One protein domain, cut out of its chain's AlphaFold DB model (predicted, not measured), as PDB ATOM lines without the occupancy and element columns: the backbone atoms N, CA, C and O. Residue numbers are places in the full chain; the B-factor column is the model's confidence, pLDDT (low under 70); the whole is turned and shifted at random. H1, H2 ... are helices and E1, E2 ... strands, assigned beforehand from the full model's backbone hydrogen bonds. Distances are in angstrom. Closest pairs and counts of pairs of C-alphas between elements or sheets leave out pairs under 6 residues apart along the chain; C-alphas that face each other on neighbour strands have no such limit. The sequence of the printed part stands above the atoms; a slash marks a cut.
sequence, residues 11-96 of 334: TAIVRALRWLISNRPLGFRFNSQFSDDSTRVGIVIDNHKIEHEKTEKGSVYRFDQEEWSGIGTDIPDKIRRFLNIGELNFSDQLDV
ATOM      1  N   THR A  11     151.401 120.704 144.222       83.94
ATOM      2  CA  THR A  11     152.810 120.786 143.803       83.94
ATOM      3  C   THR A  11     153.500 119.418 143.832       83.94
ATOM      4  O   THR A  11     154.435 119.187 143.072       83.94
ATOM      5  N   ALA A  12     153.040 118.487 144.676       84.75
ATOM      6  CA  ALA A  12     153.606 117.141 144.752       84.75
ATOM      7  C   ALA A  12     153.339 116.336 143.472       84.75
ATOM      8  O   ALA A  12     154.215 115.596 143.047       84.75
ATOM      9  N   ILE A  13     152.196 116.550 142.806       85.19
ATOM     10  CA  ILE A  13     151.888 115.922 141.509       85.19
ATOM     11  C   ILE A  13     152.899 116.361 140.440       85.19
ATOM     12  O   ILE A  13     153.470 115.527 139.745       85.19
ATOM     13  N   VAL A  14     153.181 117.665 140.341       84.81
ATOM     14  CA  VAL A  14     154.161 118.197 139.373       84.81
ATOM     15  C   VAL A  14     155.572 117.690 139.683       84.81
ATOM     16  O   VAL A  14     156.298 117.289 138.779       84.81
ATOM     17  N   ARG A  15     155.951 117.634 140.967       85.81
ATOM     18  CA  ARG A  15     157.242 117.077 141.399       85.81
ATOM     19  C   ARG A  15     157.368 115.588 141.093       85.81
ATOM     20  O   ARG A  15     158.440 115.162 140.687       85.81
ATOM     21  N   ALA A  16     156.295 114.818 141.256       87.69
ATOM     22  CA  ALA A  16     156.260 113.400 140.911       87.69
ATOM     23  C   ALA A  16     156.489 113.190 139.406       87.69
ATOM     24  O   ALA A  16     157.312 112.364 139.022       87.69
ATOM     25  N   LEU A  17     155.837 113.995 138.559       86.88
ATOM     26  CA  LEU A  17     156.052 113.969 137.108       86.88
ATOM     27  C   LEU A  17     157.480 114.372 136.723       86.88
ATOM     28  O   LEU A  17     158.115 113.688 135.927       86.88
ATOM     29  N   ARG A  18     158.018 115.439 137.323       86.62
ATOM     30  CA  ARG A  18     159.412 115.852 137.099       86.62
ATOM     31  C   ARG A  18     160.387 114.752 137.510       86.62
ATOM     32  O   ARG A  18     161.320 114.454 136.776       86.62
ATOM     33  N   TRP A  19     160.134 114.098 138.641       88.62
ATOM     34  CA  TRP A  19     160.960 112.995 139.118       88.62
ATOM     35  C   TRP A  19     160.953 111.797 138.161       88.62
ATOM     36  O   TRP A  19     162.002 111.195 137.945       88.62
ATOM     37  N   LEU A  20     159.808 111.498 137.540       88.38
ATOM     38  CA  LEU A  20     159.697 110.478 136.495       88.38
ATOM     39  C   LEU A  20     160.514 110.826 135.235       88.38
ATOM     40  O   LEU A  20     161.038 109.924 134.595       88.38
ATOM     41  N   ILE A  21     160.610 112.113 134.881       86.44
ATOM     42  CA  ILE A  21     161.202 112.606 133.621       86.44
ATOM     43  C   ILE A  21     162.676 113.009 133.742       86.44
ATOM     44  O   ILE A  21     163.361 113.079 132.726       86.44
ATOM     45  N   SER A  22     163.200 113.258 134.946       83.62
ATOM     46  CA  SER A  22     164.620 113.606 135.114       83.62
ATOM     47  C   SER A  22     165.381 112.808 136.169       83.62
ATOM     48  O   SER A  22     166.555 113.089 136.399       83.62
ATOM     49  N   ASN A  23     164.748 111.822 136.822       85.69
ATOM     50  CA  ASN A  23     165.330 111.046 137.926       85.69
ATOM     51  C   ASN A  23     165.856 111.938 139.075       85.69
ATOM     52  O   ASN A  23     166.745 111.557 139.841       85.69
ATOM     53  N   ARG A  24     165.323 113.164 139.209       84.56
ATOM     54  CA  ARG A  24     165.756 114.159 140.201       84.56
ATOM     55  C   ARG A  24     164.630 114.496 141.180       84.56
ATOM     56  O   ARG A  24     163.513 114.763 140.742       84.56
ATOM     57  N   PRO A  25     164.906 114.520 142.498       81.50
ATOM     58  CA  PRO A  25     166.214 114.359 143.149       81.50
ATOM     59  C   PRO A  25     166.732 112.904 143.204       81.50
ATOM     60  O   PRO A  25     165.963 111.952 143.320       81.50
ATOM     61  N   LEU A  26     168.064 112.742 143.203       79.06
ATOM     62  CA  LEU A  26     168.746 111.434 143.253       79.06
ATOM     63  C   LEU A  26     168.713 110.763 144.638       79.06
ATOM     64  O   LEU A  26     168.988 109.572 144.739       79.06
ATOM     65  N   GLY A  27     168.384 111.487 145.709       80.62
ATOM     66  CA  GLY A  27     168.206 110.890 147.040       80.62
ATOM     67  C   GLY A  27     166.904 110.088 147.157       80.62
ATOM     68  O   GLY A  27     166.135 110.022 146.206       80.62
ATOM     69  N   PHE A  28     166.639 109.512 148.334       81.94
ATOM     70  CA  PHE A  28     165.353 108.868 148.674       81.94
ATOM     71  C   PHE A  28     164.612 109.566 149.837       81.94
ATOM     72  O   PHE A  28     163.545 109.150 150.265       81.94
ATOM     73  N   ARG A  29     165.133 110.710 150.314       79.31
ATOM     74  CA  ARG A  29     164.555 111.496 151.428       79.31
ATOM     75  C   ARG A  29     163.164 112.081 151.154       79.31
ATOM     76  O   ARG A  29     162.567 112.650 152.058       79.31
ATOM     77  N   PHE A  30     162.684 112.012 149.914       81.62
ATOM     78  CA  PHE A  30     161.343 112.466 149.552       81.62
ATOM     79  C   PHE A  30     160.262 111.414 149.845       81.62
ATOM     80  O   PHE A  30     159.084 111.738 149.700       81.62
ATOM     81  N   ASN A  31     160.634 110.183 150.235       83.12
ATOM     82  CA  ASN A  31     159.664 109.177 150.658       83.12
ATOM     83  C   ASN A  31     158.865 109.695 151.863       83.12
ATOM     84  O   ASN A  31     159.406 110.336 152.769       83.12
ATOM     85  N   SER A  32     157.562 109.436 151.859       81.12
ATOM     86  CA  SER A  32     156.690 109.863 152.949       81.12
ATOM     87  C   SER A  32     156.936 108.992 154.177       81.12
ATOM     88  O   SER A  32     156.963 107.775 154.062       81.12
ATOM     89  N   GLN A  33     157.043 109.594 155.365       74.75
ATOM     90  CA  GLN A  33     157.289 108.860 156.624       74.75
ATOM     91  C   GLN A  33     156.199 107.829 156.973       74.75
ATOM     92  O   GLN A  33     156.407 106.990 157.840       74.75
ATOM     93  N   PHE A  34     155.034 107.920 156.329       76.06
ATOM     94  CA  PHE A  34     153.892 107.024 156.503       76.06
ATOM     95  C   PHE A  34     153.754 105.977 155.377       76.06
ATOM     96  O   PHE A  34     152.762 105.258 155.355       76.06
ATOM     97  N   SER A  35     154.685 105.943 154.416       74.62
ATOM     98  CA  SER A  35     154.694 105.018 153.275       74.62
ATOM     99  C   SER A  35     155.660 103.860 153.525       74.62
ATOM    100  O   SER A  35     156.624 104.016 154.273       74.62
ATOM    101  N   ASP A  36     155.425 102.731 152.854       69.50
ATOM    102  CA  ASP A  36     156.336 101.580 152.814       69.50
ATOM    103  C   ASP A  36     157.735 101.968 152.273       69.50
ATOM    104  O   ASP A  36     157.946 103.079 151.769       69.50
ATOM    105  N   ASP A  37     158.689 101.028 152.303       80.50
ATOM    106  CA  ASP A  37     160.100 101.179 151.879       80.50
ATOM    107  C   ASP A  37     160.308 101.494 150.374       80.50
ATOM    108  O   ASP A  37     161.419 101.391 149.840       80.50
ATOM    109  N   SER A  38     159.248 101.880 149.657       85.88
ATOM    110  CA  SER A  38     159.277 102.231 148.240       85.88
ATOM    111  C   SER A  38     158.381 103.430 147.914       85.88
ATOM    112  O   SER A  38     157.335 103.650 148.522       85.88
ATOM    113  N   THR A  39     158.781 104.207 146.909       88.25
ATOM    114  CA  THR A  39     157.938 105.231 146.279       88.25
ATOM    115  C   THR A  39     157.829 104.932 144.792       88.25
ATOM    116  O   THR A  39     158.849 104.741 144.125       88.25
ATOM    117  N   ARG A  40     156.604 104.937 144.258       89.38
ATOM    118  CA  ARG A  40     156.327 104.688 142.841       89.38
ATOM    119  C   ARG A  40     155.533 105.829 142.221       89.38
ATOM    120  O   ARG A  40     154.549 106.290 142.795       89.38
ATOM    121  N   VAL A  41     155.935 106.241 141.026       91.19
ATOM    122  CA  VAL A  41     155.199 107.176 140.172       91.19
ATOM    123  C   VAL A  41     155.001 106.530 138.812       91.19
ATOM    124  O   VAL A  41     155.932 105.947 138.269       91.19
ATOM    125  N   GLY A  42     153.798 106.639 138.257       91.44
ATOM    126  CA  GLY A  42     153.506 106.144 136.919       91.44
ATOM    127  C   GLY A  42     152.631 107.104 136.133       91.44
ATOM    128  O   GLY A  42     151.800 107.811 136.705       91.44
ATOM    129  N   ILE A  43     152.826 107.115 134.818       91.88
ATOM    130  CA  ILE A  43     151.994 107.840 133.863       91.88
ATOM    131  C   ILE A  43     151.586 106.899 132.730       91.88
ATOM    132  O   ILE A  43     152.328 105.991 132.357       91.88
ATOM    133  N   VAL A  44     150.389 107.124 132.194       90.94
ATOM    134  CA  VAL A  44     149.906 106.463 130.982       90.94
ATOM    135  C   VAL A  44     149.718 107.538 129.921       90.94
ATOM    136  O   VAL A  44     148.989 108.502 130.154       90.94
ATOM    137  N   ILE A  45     150.395 107.382 128.787       88.38
ATOM    138  CA  ILE A  45     150.319 108.281 127.630       88.38
ATOM    139  C   ILE A  45     150.085 107.400 126.406       88.38
ATOM    140  O   ILE A  45     150.842 106.457 126.200       88.38
ATOM    141  N   ASP A  46     149.045 107.678 125.620       86.88
ATOM    142  CA  ASP A  46     148.762 106.990 124.349       86.88
ATOM    143  C   ASP A  46     148.843 105.449 124.431       86.88
ATOM    144  O   ASP A  46     149.461 104.793 123.600       86.88
ATOM    145  N   ASN A  47     148.220 104.869 125.463       87.12
ATOM    146  CA  ASN A  47     148.231 103.434 125.802       87.12
ATOM    147  C   ASN A  47     149.583 102.827 126.221       87.12
ATOM    148  O   ASN A  47     149.628 101.633 126.510       87.12
ATOM    149  N   HIS A  48     150.642 103.624 126.344       88.50
ATOM    150  CA  HIS A  48     151.918 103.196 126.909       88.50
ATOM    151  C   HIS A  48     152.015 103.563 128.387       88.50
ATOM    152  O   HIS A  48     151.667 104.678 128.794       88.50
ATOM    153  N   LYS A  49     152.499 102.629 129.207       91.25
ATOM    154  CA  LYS A  49     152.633 102.806 130.655       91.25
ATOM    155  C   LYS A  49     154.100 102.940 131.043       91.25
ATOM    156  O   LYS A  49     154.889 102.019 130.843       91.25
ATOM    157  N   ILE A  50     154.441 104.071 131.656       91.31
ATOM    158  CA  ILE A  50     155.770 104.331 132.215       91.31
ATOM    159  C   ILE A  50     155.649 104.381 133.733       91.31
ATOM    160  O   ILE A  50     154.831 105.132 134.261       91.31
ATOM    161  N   GLU A  51     156.482 103.624 134.437       92.00
ATOM    162  CA  GLU A  51     156.597 103.680 135.892       92.00
ATOM    163  C   GLU A  51     158.050 103.875 136.317       92.00
ATOM    164  O   GLU A  51     158.970 103.325 135.717       92.00
ATOM    165  N   HIS A  52     158.248 104.625 137.394       90.44
ATOM    166  CA  HIS A  52     159.508 104.712 138.112       90.44
ATOM    167  C   HIS A  52     159.260 104.405 139.580       90.44
ATOM    168  O   HIS A  52     158.409 105.011 140.236       90.44
ATOM    169  N   GLU A  53     160.007 103.436 140.083       90.00
ATOM    170  CA  GLU A  53     159.958 102.959 141.451       90.00
ATOM    171  C   GLU A  53     161.336 103.099 142.078       90.00
ATOM    172  O   GLU A  53     162.349 102.749 141.471       90.00
ATOM    173  N   LYS A  54     161.391 103.615 143.303       87.88
ATOM    174  CA  LYS A  54     162.642 103.767 144.037       87.88
ATOM    175  C   LYS A  54     162.504 103.277 145.460       87.88
ATOM    176  O   LYS A  54     161.476 103.479 146.098       87.88
ATOM    177  N   THR A  55     163.577 102.655 145.922       86.06
ATOM    178  CA  THR A  55     163.789 102.153 147.279       86.06
ATOM    179  C   THR A  55     165.109 102.714 147.812       86.06
ATOM    180  O   THR A  55     165.880 103.317 147.059       86.06
ATOM    181  N   GLU A  56     165.430 102.471 149.084       80.81
ATOM    182  CA  GLU A  56     166.753 102.811 149.633       80.81
ATOM    183  C   GLU A  56     167.914 102.126 148.894       80.81
ATOM    184  O   GLU A  56     169.019 102.663 148.845       80.81
ATOM    185  N   LYS A  57     167.667 100.947 148.306       79.50
ATOM    186  CA  LYS A  57     168.695 100.102 147.677       79.50
ATOM    187  C   LYS A  57     168.876 100.365 146.182       79.50
ATOM    188  O   LYS A  57     169.907  99.995 145.631       79.50
ATOM    189  N   GLY A  58     167.899 100.985 145.519       82.69
ATOM    190  CA  GLY A  58     167.972 101.233 144.081       82.69
ATOM    191  C   GLY A  58     166.681 101.753 143.456       82.69
ATOM    192  O   GLY A  58     165.632 101.825 144.104       82.69
ATOM    193  N   SER A  59     166.781 102.118 142.179       87.50
ATOM    194  CA  SER A  59     165.695 102.585 141.313       87.50
ATOM    195  C   SER A  59     165.440 101.614 140.160       87.50
ATOM    196  O   SER A  59     166.361 100.963 139.653       87.50
ATOM    197  N   VAL A  60     164.179 101.542 139.741       90.25
ATOM    198  CA  VAL A  60     163.687 100.697 138.654       90.25
ATOM    199  C   VAL A  60     162.739 101.508 137.777       90.25
ATOM    200  O   VAL A  60     161.780 102.097 138.276       90.25
ATOM    201  N   TYR A  61     162.993 101.518 136.470       91.81
ATOM    202  CA  TYR A  61     162.085 102.069 135.465       91.81
ATOM    203  C   TYR A  61     161.397 100.937 134.708       91.81
ATOM    204  O   TYR A  61     162.060  99.991 134.289       91.81
ATOM    205  N   ARG A  62     160.088 101.061 134.484       91.31
ATOM    206  CA  ARG A  62     159.297 100.144 133.656       91.31
ATOM    207  C   ARG A  62     158.652 100.902 132.507       91.31
ATOM    208  O   ARG A  62     158.067 101.962 132.728       91.31
ATOM    209  N   PHE A  63     158.738 100.350 131.305       90.44
ATOM    210  CA  PHE A  63     158.017 100.816 130.125       90.44
ATOM    211  C   PHE A  63     157.316  99.626 129.474       90.44
ATOM    212  O   PHE A  63     157.969  98.769 128.881       90.44
ATOM    213  N   ASP A  64     155.996  99.556 129.622       88.12
ATOM    214  CA  ASP A  64     155.166  98.412 129.233       88.12
ATOM    215  C   ASP A  64     155.686  97.065 129.776       88.12
ATOM    216  O   ASP A  64     155.420  96.726 130.928       88.12
ATOM    217  N   GLN A  65     156.408  96.290 128.957       85.88
ATOM    218  CA  GLN A  65     156.972  94.979 129.307       85.88
ATOM    219  C   GLN A  65     158.481  95.017 129.599       85.88
ATOM    220  O   GLN A  65     159.047  94.006 130.007       85.88
ATOM    221  N   GLU A  66     159.141  96.153 129.377       88.56
ATOM    222  CA  GLU A  66     160.580  96.313 129.593       88.56
ATOM    223  C   GLU A  66     160.860  96.929 130.967       88.56
ATOM    224  O   GLU A  66     160.201  97.883 131.385       88.56
ATOM    225  N   GLU A  67     161.864  96.391 131.662       89.56
ATOM    226  CA  GLU A  67     162.306  96.862 132.973       89.56
ATOM    227  C   GLU A  67     163.817  97.134 132.963       89.56
ATOM    228  O   GLU A  67     164.609  96.312 132.502       89.56
ATOM    229  N   TRP A  68     164.216  98.284 133.506       90.62
ATOM    230  CA  TRP A  68     165.612  98.674 133.699       90.62
ATOM    231  C   TRP A  68     165.870  98.961 135.178       90.62
ATOM    232  O   TRP A  68     165.265  99.866 135.759       90.62
ATOM    233  N   SER A  69     166.799  98.218 135.778       84.12
ATOM    234  CA  SER A  69     167.238  98.382 137.166       84.12
ATOM    235  C   SER A  69     168.667  98.935 137.241       84.12
ATOM    236  O   SER A  69     169.463  98.769 136.318       84.12
ATOM    237  N   GLY A  70     169.000  99.629 138.334       69.94
ATOM    238  CA  GLY A  70     170.371 100.106 138.582       69.94
ATOM    239  C   GLY A  70     170.794 101.316 137.745       69.94
ATOM    240  O   GLY A  70     171.984 101.553 137.541       69.94
ATOM    241  N   ILE A  71     169.832 102.097 137.257       68.19
ATOM    242  CA  ILE A  71     170.111 103.286 136.453       68.19
ATOM    243  C   ILE A  71     170.617 104.392 137.373       68.19
ATOM    244  O   ILE A  71     169.875 104.881 138.225       68.19
ATOM    245  N   GLY A  72     171.894 104.747 137.224       70.50
ATOM    246  CA  GLY A  72     172.588 105.680 138.109       70.50
ATOM    247  C   GLY A  72     171.955 107.073 138.133       70.50
ATOM    248  O   GLY A  72     171.176 107.399 139.024       70.50
ATOM    249  N   THR A  73     172.348 107.931 137.192       71.69
ATOM    250  CA  THR A  73     172.012 109.368 137.236       71.69
ATOM    251  C   THR A  73     170.964 109.789 136.208       71.69
ATOM    252  O   THR A  73     170.277 110.783 136.430       71.69
ATOM    253  N   ASP A  74     170.833 109.051 135.107       78.50
ATOM    254  CA  ASP A  74     169.952 109.400 133.983       78.50
ATOM    255  C   ASP A  74     168.774 108.409 133.860       78.50
ATOM    256  O   ASP A  74     168.590 107.552 134.724       78.50
ATOM    257  N   ILE A  75     167.946 108.558 132.828       84.88
ATOM    258  CA  ILE A  75     166.774 107.723 132.502       84.88
ATOM    259  C   ILE A  75     167.082 106.877 131.258       84.88
ATOM    260  O   ILE A  75     167.880 107.322 130.432       84.88
ATOM    261  N   PRO A  76     166.464 105.690 131.056       87.44
ATOM    262  CA  PRO A  76     166.633 104.925 129.823       87.44
ATOM    263  C   PRO A  76     166.383 105.766 128.571       87.44
ATOM    264  O   PRO A  76     165.348 106.429 128.462       87.44
ATOM    265  N   ASP A  77     167.269 105.651 127.577       84.69
ATOM    266  CA  ASP A  77     167.161 106.385 126.309       84.69
ATOM    267  C   ASP A  77     165.809 106.180 125.618       84.69
ATOM    268  O   ASP A  77     165.274 107.104 125.006       84.69
ATOM    269  N   LYS A  78     165.219 104.985 125.744       84.94
ATOM    270  CA  LYS A  78     163.903 104.666 125.176       84.94
ATOM    271  C   LYS A  78     162.789 105.508 125.806       84.94
ATOM    272  O   LYS A  78     161.990 106.096 125.082       84.94
ATOM    273  N   ILE A  79     162.783 105.627 127.136       85.38
ATOM    274  CA  ILE A  79     161.818 106.447 127.884       85.38
ATOM    275  C   ILE A  79     162.067 107.933 127.600       85.38
ATOM    276  O   ILE A  79     161.120 108.673 127.342       85.38
ATOM    277  N   ARG A  80     163.336 108.361 127.570       85.62
ATOM    278  CA  ARG A  80     163.726 109.745 127.263       85.62
ATOM    279  C   ARG A  80     163.253 110.181 125.875       85.62
ATOM    280  O   ARG A  80     162.676 111.257 125.739       85.62
ATOM    281  N   ARG A  81     163.463 109.339 124.858       85.56
ATOM    282  CA  ARG A  81     163.016 109.588 123.478       85.56
ATOM    283  C   ARG A  81     161.495 109.570 123.347       85.56
ATOM    284  O   ARG A  81     160.966 110.381 122.600       85.56
ATOM    285  N   PHE A  82     160.812 108.668 124.056       86.25
ATOM    286  CA  PHE A  82     159.352 108.573 124.018       86.25
ATOM    287  C   PHE A  82     158.679 109.783 124.673       86.25
ATOM    288  O   PHE A  82     157.784 110.379 124.084       86.25
ATOM    289  N   LEU A  83     159.126 110.173 125.873       84.56
ATOM    290  CA  LEU A  83     158.570 111.327 126.579       84.56
ATOM    291  C   LEU A  83     158.916 112.635 125.870       84.56
ATOM    292  O   LEU A  83     158.064 113.512 125.800       84.56
ATOM    293  N   ASN A  84     160.145 112.771 125.356       83.94
ATOM    294  CA  ASN A  84     160.643 113.977 124.684       83.94
ATOM    295  C   ASN A  84     160.352 115.282 125.463       83.94
ATOM    296  O   ASN A  84     160.072 116.333 124.888       83.94
ATOM    297  N   ILE A  85     160.392 115.203 126.794       80.62
ATOM    298  CA  ILE A  85     160.193 116.323 127.715       80.62
ATOM    299  C   ILE A  85     161.526 116.571 128.417       80.62
ATOM    300  O   ILE A  85     162.106 115.658 129.003       80.62
ATOM    301  N   GLY A  86     162.016 117.805 128.353       74.25
ATOM    302  CA  GLY A  86     163.214 118.251 129.056       74.25
ATOM    303  C   GLY A  86     162.891 119.186 130.221       74.25
ATOM    304  O   GLY A  86     161.746 119.552 130.466       74.25
ATOM    305  N   GLU A  87     163.930 119.641 130.922       69.94
ATOM    306  CA  GLU A  87     163.790 120.609 132.025       69.94
ATOM    307  C   GLU A  87     163.157 121.941 131.570       69.94
ATOM    308  O   GLU A  87     162.461 122.576 132.352       69.94
ATOM    309  N   LEU A  88     163.319 122.332 130.297       71.38
ATOM    310  CA  LEU A  88     162.705 123.546 129.728       71.38
ATOM    311  C   LEU A  88     161.169 123.493 129.667       71.38
ATOM    312  O   LEU A  88     160.526 124.528 129.509       71.38
ATOM    313  N   ASN A  89     160.574 122.303 129.759       79.44
ATOM    314  CA  ASN A  89     159.126 122.118 129.702       79.44
ATOM    315  C   ASN A  89     158.447 122.278 131.071       79.44
ATOM    316  O   ASN A  89     157.218 122.272 131.144       79.44
ATOM    317  N   PHE A  90     159.224 122.401 132.149       76.12
ATOM    318  CA  PHE A  90     158.719 122.607 133.499       76.12
ATOM    319  C   PHE A  90     158.942 124.053 133.943       76.12
ATOM    320  O   PHE A  90     159.958 124.666 133.629       76.12
ATOM    321  N   SER A  91     157.988 124.589 134.700       75.38
ATOM    322  CA  SER A  91     158.121 125.877 135.384       75.38
ATOM    323  C   SER A  91     157.733 125.690 136.845       75.38
ATOM    324  O   SER A  91     156.637 125.204 137.146       75.38
ATOM    325  N   ASP A  92     158.646 126.026 137.749       71.88
ATOM    326  CA  ASP A  92     158.451 125.949 139.187       71.88
ATOM    327  C   ASP A  92     157.631 127.144 139.709       71.88
ATOM    328  O   ASP A  92     157.403 128.168 139.056       71.88
ATOM    329  N   GLN A  93     157.123 126.992 140.932       67.19
ATOM    330  CA  GLN A  93     156.370 128.044 141.600       67.19
ATOM    331  C   GLN A  93     157.307 129.214 141.935       67.19
ATOM    332  O   GLN A  93     158.256 129.020 142.688       67.19
ATOM    333  N   LEU A  94     156.973 130.419 141.451       70.31
ATOM    334  CA  LEU A  94     157.786 131.649 141.548       70.31
ATOM    335  C   LEU A  94     159.011 131.695 140.617       70.31
ATOM    336  O   LEU A  94     159.902 132.511 140.850       70.31
ATOM    337  N   ASP A  95     159.046 130.886 139.554       70.31
ATOM    338  CA  ASP A  95     160.058 131.061 138.512       70.31
ATOM    339  C   ASP A  95     159.952 132.447 137.868       70.31
ATOM    340  O   ASP A  95     158.867 132.938 137.534       70.31
ATOM    341  N   VAL A  96     161.109 133.085 137.695       72.56
ATOM    342  CA  VAL A  96     161.215 134.325 136.924       72.56
ATOM    343  C   VAL A  96     160.876 134.052 135.455       72.56
ATOM    344  O   VAL A  96     161.115 132.941 134.975       72.56
TER     345      VAL A  96
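AT A GLANCE: This is residues 11 to 96 of the 334 residues of the protein "Putative ATPase domain containing protein" of viral metagenome (UniProt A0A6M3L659). A two-layer domain: H1 and H2 cover one face of a four-stranded antiparallel sheet, and the tail, residues 84 to 96, leads away from it. The 86 printed residues include H1 E1 E2 E3 E4 H2 in chain order, class mixed; E1 to E4 form a meander, each strand beside the one before. The whole is compact, radius of gyration of the C-alphas 13.0 A, spans 37 by 33 by 23 A.

HOW THE PARTS SIT: H1, residues 11 to 22, runs across E1, residues 38 to 45, at 81 degrees on the local plane; their closest C-alphas, Ala 16 and Val 41, are 6.4 A apart. E1 forms a hairpin with E2, residues 48 to 55 (N 41 to O 52, 2.9 A). E3, residues 59 to 63, follows (N 53 to O 60, 2.9 A), then E4, residues 66 to 69 (N 61 to O 68, 2.9 A). H2, residues 77 to 83, is on the same face as H1; C-alphas Phe 63 and Ile 79, the closest of E3 and H2, are 7.2 A apart. In both helices every O i to N i+4 pair is within hydrogen-bond range.

IN THESE COORDINATES: H1 begins at C-alpha 11 (152.810, 120.786, 143.803); E1 and E2 measure 23.3 A and 23.6 A; H2 ends at C-alpha 83 (158.570, 111.327, 126.579).

THE WHOLE: The printed part has no cut; H1 to E1 is a long link; pLDDT is under 70 at residues 36, 70 to 71, 87 and 93.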